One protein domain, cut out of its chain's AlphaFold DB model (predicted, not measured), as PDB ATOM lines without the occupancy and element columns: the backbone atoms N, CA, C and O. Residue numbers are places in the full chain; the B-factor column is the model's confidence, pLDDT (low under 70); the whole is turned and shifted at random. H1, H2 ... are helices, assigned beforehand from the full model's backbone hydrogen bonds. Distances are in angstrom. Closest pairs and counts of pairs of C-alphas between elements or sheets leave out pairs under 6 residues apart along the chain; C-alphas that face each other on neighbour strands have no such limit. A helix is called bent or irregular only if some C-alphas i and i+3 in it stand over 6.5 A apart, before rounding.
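What this domain is: This is residues 124 to 166 of the 236 residues of the protein "Hypothetical protein" of Adineta steineri (UniProt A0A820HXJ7). Two helices, H1 and H2, make a wide, open V, with the four residues 141 to 144 at its point and nothing packed between the two arms. H2, the longest helix, is one arm, and H1, nearly as long, is the other; residues 124 to 166 stand free. The printed part has 43 residues, with two named helices in the order H1, H2 and no named strand; its class is all helix. It is extended, with a radius of gyration of the C-alphas of 16.6 A, and the C-alphas span 51 by 23 by 7 A.

How they stand to each other: H2, residues 145 to 163, and H1, residues 124 to 140, are apart, with no C-alpha of the one within 8 A of the other. The link from H1 to H2 is tight, with 4 residues between them. In both H1 and H2 every pair of O i and N i+4 is within hydrogen-bond range.

Where its parts are: H2 runs from Met 145, its C-alpha at (51.859, -52.490, -45.346), to Gln 163, its C-alpha at (28.348, -51.467, -56.920), a length of 26.2 A, and the largest change is in x. H1 begins at Pro 124, with its C-alpha at (63.828, -23.646, -47.205), and ends at Asn 140, with its C-alpha at (55.712, -45.487, -40.873), a length of 24.1 A, and the largest change is in y. Neither helix is bent.

The domain as a whole: The two C-alphas farthest apart are those of Pro 124 and Arg 166, the first and last printed residues, at 50.9 A. The printed part has no cut. The mean pLDDT of the printed part is 77.5; residue 143 and residues 163 to 166 are under 70, where the model's confidence is low.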
ATOM      1  N   PRO A 124      63.235 -22.813 -48.255       73.12
ATOM      2  CA  PRO A 124      63.828 -23.646 -47.205       73.12
ATOM      3  C   PRO A 124      62.783 -24.290 -46.281       73.12
ATOM      4  O   PRO A 124      62.980 -25.414 -45.822       73.12
ATOM      5  N   TYR A 125      61.639 -23.637 -46.054       74.69
ATOM      6  CA  TYR A 125      60.567 -24.169 -45.201       74.69
ATOM      7  C   TYR A 125      59.824 -25.340 -45.850       74.69
ATOM      8  O   TYR A 125      59.474 -26.313 -45.185       74.69
ATOM      9  N   LEU A 126      59.611 -25.265 -47.164       76.12
ATOM     10  CA  LEU A 126      58.938 -26.312 -47.927       76.12
ATOM     11  C   LEU A 126      59.841 -27.542 -48.098       76.12
ATOM     12  O   LEU A 126      59.386 -28.670 -47.931       76.12
ATOM     13  N   SER A 127      61.135 -27.319 -48.331       79.38
ATOM     14  CA  SER A 127      62.138 -28.388 -48.412       79.38
ATOM     15  C   SER A 127      62.287 -29.139 -47.093       79.38
ATOM     16  O   SER A 127      62.325 -30.370 -47.076       79.38
ATOM     17  N   PHE A 128      62.256 -28.415 -45.971       81.38
ATOM     18  CA  PHE A 128      62.205 -29.020 -44.644       81.38
ATOM     19  C   PHE A 128      60.916 -29.828 -44.413       81.38
ATOM     20  O   PHE A 128      60.971 -30.937 -43.883       81.38
ATOM     21  N   GLY A 129      59.765 -29.314 -44.859       83.31
ATOM     22  CA  GLY A 129      58.486 -30.027 -44.797       83.31
ATOM     23  C   GLY A 129      58.494 -31.341 -45.584       83.31
ATOM     24  O   GLY A 129      58.107 -32.378 -45.048       83.31
ATOM     25  N   THR A 130      58.999 -31.330 -46.821       80.19
ATOM     26  CA  THR A 130      59.130 -32.542 -47.649       80.19
ATOM     27  C   THR A 130      60.101 -33.547 -47.027       80.19
ATOM     28  O   THR A 130      59.809 -34.741 -46.994       80.19
ATOM     29  N   PHE A 131      61.220 -33.084 -46.462       80.50
ATOM     30  CA  PHE A 131      62.162 -33.941 -45.741       80.50
ATOM     31  C   PHE A 131      61.514 -34.620 -44.524       80.50
ATOM     32  O   PHE A 131      61.636 -35.833 -44.352       80.50
ATOM     33  N   MET A 132      60.756 -33.869 -43.721       86.44
ATOM     34  CA  MET A 132      60.000 -34.421 -42.592       86.44
ATOM     35  C   MET A 132      58.907 -35.398 -43.037       86.44
ATOM     36  O   MET A 132      58.700 -36.420 -42.379       86.44
ATOM     37  N   ALA A 133      58.238 -35.140 -44.163       83.50
ATOM     38  CA  ALA A 133      57.254 -36.056 -44.735       83.50
ATOM     39  C   ALA A 133      57.899 -37.378 -45.180       83.50
ATOM     40  O   ALA A 133      57.364 -38.444 -44.881       83.50
ATOM     41  N   VAL A 134      59.071 -37.330 -45.822       81.12
ATOM     42  CA  VAL A 134      59.831 -38.529 -46.213       81.12
ATOM     43  C   VAL A 134      60.331 -39.292 -44.987       81.12
ATOM     44  O   VAL A 134      60.169 -40.507 -44.936       81.12
ATOM     45  N   LEU A 135      60.872 -38.614 -43.970       82.81
ATOM     46  CA  LEU A 135      61.271 -39.258 -42.714       82.81
ATOM     47  C   LEU A 135      60.088 -39.937 -42.023       82.81
ATOM     48  O   LEU A 135      60.196 -41.086 -41.607       82.81
ATOM     49  N   THR A 136      58.944 -39.256 -41.953       80.31
ATOM     50  CA  THR A 136      57.710 -39.815 -41.389       80.31
ATOM     51  C   THR A 136      57.223 -41.005 -42.215       80.31
ATOM     52  O   THR A 136      56.809 -42.008 -41.643       80.31
ATOM     53  N   MET A 137      57.311 -40.935 -43.547       79.50
ATOM     54  CA  MET A 137      56.952 -42.027 -44.452       79.50
ATOM     55  C   MET A 137      57.858 -43.242 -44.237       79.50
ATOM     56  O   MET A 137      57.348 -44.330 -44.019       79.50
ATOM     57  N   VAL A 138      59.179 -43.066 -44.219       82.50
ATOM     58  CA  VAL A 138      60.143 -44.151 -43.964       82.50
ATOM     59  C   VAL A 138      59.946 -44.751 -42.571       82.50
ATOM     60  O   VAL A 138      60.039 -45.963 -42.414       82.50
ATOM     61  N   TRP A 139      59.623 -43.926 -41.575       78.44
ATOM     62  CA  TRP A 139      59.355 -44.387 -40.214       78.44
ATOM     63  C   TRP A 139      58.029 -45.152 -40.084       78.44
ATOM     64  O   TRP A 139      57.912 -46.035 -39.244       78.44
ATOM     65  N   ASN A 140      57.023 -44.828 -40.903       73.81
ATOM     66  CA  ASN A 140      55.712 -45.487 -40.873       73.81
ATOM     67  C   ASN A 140      55.587 -46.657 -41.862       73.81
ATOM     68  O   ASN A 140      54.665 -47.450 -41.720       73.81
ATOM     69  N   PHE A 141      56.461 -46.777 -42.867       70.06
ATOM     70  CA  PHE A 141      56.408 -47.861 -43.853       70.06
ATOM     71  C   PHE A 141      57.054 -49.142 -43.309       70.06
ATOM     72  O   PHE A 141      58.225 -49.434 -43.551       70.06
ATOM     73  N   GLU A 142      56.261 -49.955 -42.616       76.06
ATOM     74  CA  GLU A 142      56.640 -51.330 -42.285       76.06
ATOM     75  C   GLU A 142      56.374 -52.273 -43.483       76.06
ATOM     76  O   GLU A 142      55.413 -52.100 -44.238       76.06
ATOM     77  N   LEU A 143      57.222 -53.298 -43.679       69.31
ATOM     78  CA  LEU A 143      57.228 -54.171 -44.876       69.31
ATOM     79  C   LEU A 143      55.879 -54.880 -45.144       69.31
ATOM     80  O   LEU A 143      55.581 -55.266 -46.274       69.31
ATOM     81  N   TRP A 144      55.044 -55.040 -44.114       74.19
ATOM     82  CA  TRP A 144      53.726 -55.674 -44.193       74.19
ATOM     83  C   TRP A 144      52.605 -54.730 -44.669       74.19
ATOM     84  O   TRP A 144      51.513 -55.190 -44.995       74.19
ATOM     85  N   MET A 145      52.853 -53.426 -44.805       77.12
ATOM     86  CA  MET A 145      51.859 -52.490 -45.346       77.12
ATOM     87  C   MET A 145      51.724 -52.583 -46.872       77.12
ATOM     88  O   MET A 145      50.669 -52.273 -47.428       77.12
ATOM     89  N   ALA A 146      52.758 -53.068 -47.564       75.81
ATOM     90  CA  ALA A 146      52.705 -53.361 -48.995       75.81
ATOM     91  C   ALA A 146      51.627 -54.412 -49.349       75.81
ATOM     92  O   ALA A 146      50.772 -54.115 -50.185       75.81
ATOM     93  N   PRO A 147      51.561 -55.594 -48.699       76.38
ATOM     94  CA  PRO A 147      50.476 -56.537 -48.958       76.38
ATOM     95  C   PRO A 147      49.108 -56.023 -48.484       76.38
ATOM     96  O   PRO A 147      48.119 -56.248 -49.178       76.38
ATOM     97  N   CYS A 148      49.020 -55.282 -47.372       77.75
ATOM     98  CA  CYS A 148      47.748 -54.703 -46.918       77.75
ATOM     99  C   CYS A 148      47.198 -53.631 -47.876       77.75
ATOM    100  O   CYS A 148      46.004 -53.624 -48.165       77.75
ATOM    101  N   SER A 149      48.046 -52.749 -48.411       78.69
ATOM    102  CA  SER A 149      47.637 -51.746 -49.408       78.69
ATOM    103  C   SER A 149      47.169 -52.388 -50.717       78.69
ATOM    104  O   SER A 149      46.137 -51.994 -51.261       78.69
ATOM    105  N   LEU A 150      47.863 -53.433 -51.176       79.19
ATOM    106  CA  LEU A 150      47.444 -54.232 -52.323       79.19
ATOM    107  C   LEU A 150      46.085 -54.894 -52.055       79.19
ATOM    108  O   LEU A 150      45.182 -54.793 -52.885       79.19
ATOM    109  N   LEU A 151      45.888 -55.472 -50.867       82.94
ATOM    110  CA  LEU A 151      44.612 -56.056 -50.451       82.94
ATOM    111  C   LEU A 151      43.475 -55.018 -50.448       82.94
ATOM    112  O   LEU A 151      42.390 -55.302 -50.945       82.94
ATOM    113  N   LEU A 152      43.720 -53.797 -49.962       83.25
ATOM    114  CA  LEU A 152      42.734 -52.709 -49.988       83.25
ATOM    115  C   LEU A 152      42.369 -52.275 -51.412       83.25
ATOM    116  O   LEU A 152      41.204 -51.976 -51.672       83.25
ATOM    117  N   ILE A 153      43.324 -52.268 -52.347       85.44
ATOM    118  CA  ILE A 153      43.052 -51.995 -53.767       85.44
ATOM    119  C   ILE A 153      42.160 -53.092 -54.360       85.44
ATOM    120  O   ILE A 153      41.191 -52.775 -55.050       85.44
ATOM    121  N   PHE A 154      42.426 -54.365 -54.052       83.31
ATOM    122  CA  PHE A 154      41.561 -55.473 -54.466       83.31
ATOM    123  C   PHE A 154      40.157 -55.352 -53.877       83.31
ATOM    124  O   PHE A 154      39.183 -55.447 -54.616       83.31
ATOM    125  N   VAL A 155      40.036 -55.076 -52.577       85.38
ATOM    126  CA  VAL A 155      38.740 -54.879 -51.913       85.38
ATOM    127  C   VAL A 155      37.991 -53.694 -52.516       85.38
ATOM    128  O   VAL A 155      36.802 -53.803 -52.793       85.38
ATOM    129  N   ARG A 156      38.669 -52.579 -52.796       88.88
ATOM    130  CA  ARG A 156      38.057 -51.419 -53.453       88.88
ATOM    131  C   ARG A 156      37.589 -51.750 -54.868       88.88
ATOM    132  O   ARG A 156      36.492 -51.351 -55.241       88.88
ATOM    133  N   ASN A 157      38.378 -52.500 -55.634       80.69
ATOM    134  CA  ASN A 157      37.974 -52.970 -56.958       80.69
ATOM    135  C   ASN A 157      36.766 -53.914 -56.882       80.69
ATOM    136  O   ASN A 157      35.843 -53.757 -57.673       80.69
ATOM    137  N   LEU A 158      36.714 -54.806 -55.890       79.06
ATOM    138  CA  LEU A 158      35.564 -55.681 -55.645       79.06
ATOM    139  C   LEU A 158      34.316 -54.897 -55.226       79.06
ATOM    140  O   LEU A 158      33.227 -55.191 -55.706       79.06
ATOM    141  N   ILE A 159      34.453 -53.881 -54.372       83.56
ATOM    142  CA  ILE A 159      33.337 -53.008 -53.978       83.56
ATOM    143  C   ILE A 159      32.830 -52.222 -55.189       83.56
ATOM    144  O   ILE A 159      31.623 -52.141 -55.395       83.56
ATOM    145  N   ASN A 160      33.729 -51.688 -56.014       77.44
ATOM    146  CA  ASN A 160      33.357 -50.989 -57.241       77.44
ATOM    147  C   ASN A 160      32.640 -51.927 -58.223       77.44
ATOM    148  O   ASN A 160      31.680 -51.515 -58.867       77.44
ATOM    149  N   GLU A 161      33.073 -53.183 -58.336       72.38
ATOM    150  CA  GLU A 161      32.458 -54.191 -59.206       72.38
ATOM    151  C   GLU A 161      31.106 -54.687 -58.668       72.38
ATOM    152  O   GLU A 161      30.164 -54.874 -59.442       72.38
ATOM    153  N   TYR A 162      30.975 -54.799 -57.343       71.75
ATOM    154  CA  TYR A 162      29.719 -55.056 -56.640       71.75
ATOM    155  C   TYR A 162      28.721 -53.907 -56.835       71.75
ATOM    156  O   TYR A 162      27.570 -54.139 -57.196       71.75
ATOM    157  N   GLN A 163      29.168 -52.658 -56.678       67.88
ATOM    158  CA  GLN A 163      28.348 -51.467 -56.920       67.88
ATOM    159  C   GLN A 163      28.001 -51.284 -58.406       67.88
ATOM    160  O   GLN A 163      26.918 -50.804 -58.724       67.88
ATOM    161  N   SER A 164      28.882 -51.708 -59.319       64.12
ATOM    162  CA  SER A 164      28.654 -51.665 -60.773       64.12
ATOM    163  C   SER A 164      27.753 -52.796 -61.292       64.12
ATOM    164  O   SER A 164      27.571 -52.910 -62.502       64.12
ATOM    165  N   GLY A 165      27.204 -53.659 -60.423       58.66
ATOM    166  CA  GLY A 165      26.210 -54.676 -60.799       58.66
ATOM    167  C   GLY A 165      26.721 -55.813 -61.696       58.66
ATOM    168  O   GLY A 165      25.924 -56.607 -62.191       58.66
ATOM    169  N   ARG A 166      28.038 -55.940 -61.909       56.19
ATOM    170  CA  ARG A 166      28.619 -56.937 -62.833       56.19
ATOM    171  C   ARG A 166      28.687 -58.358 -62.271       56.19
ATOM    172  O   ARG A 166      28.884 -59.299 -63.033       56.19
TER     173      ARG A 166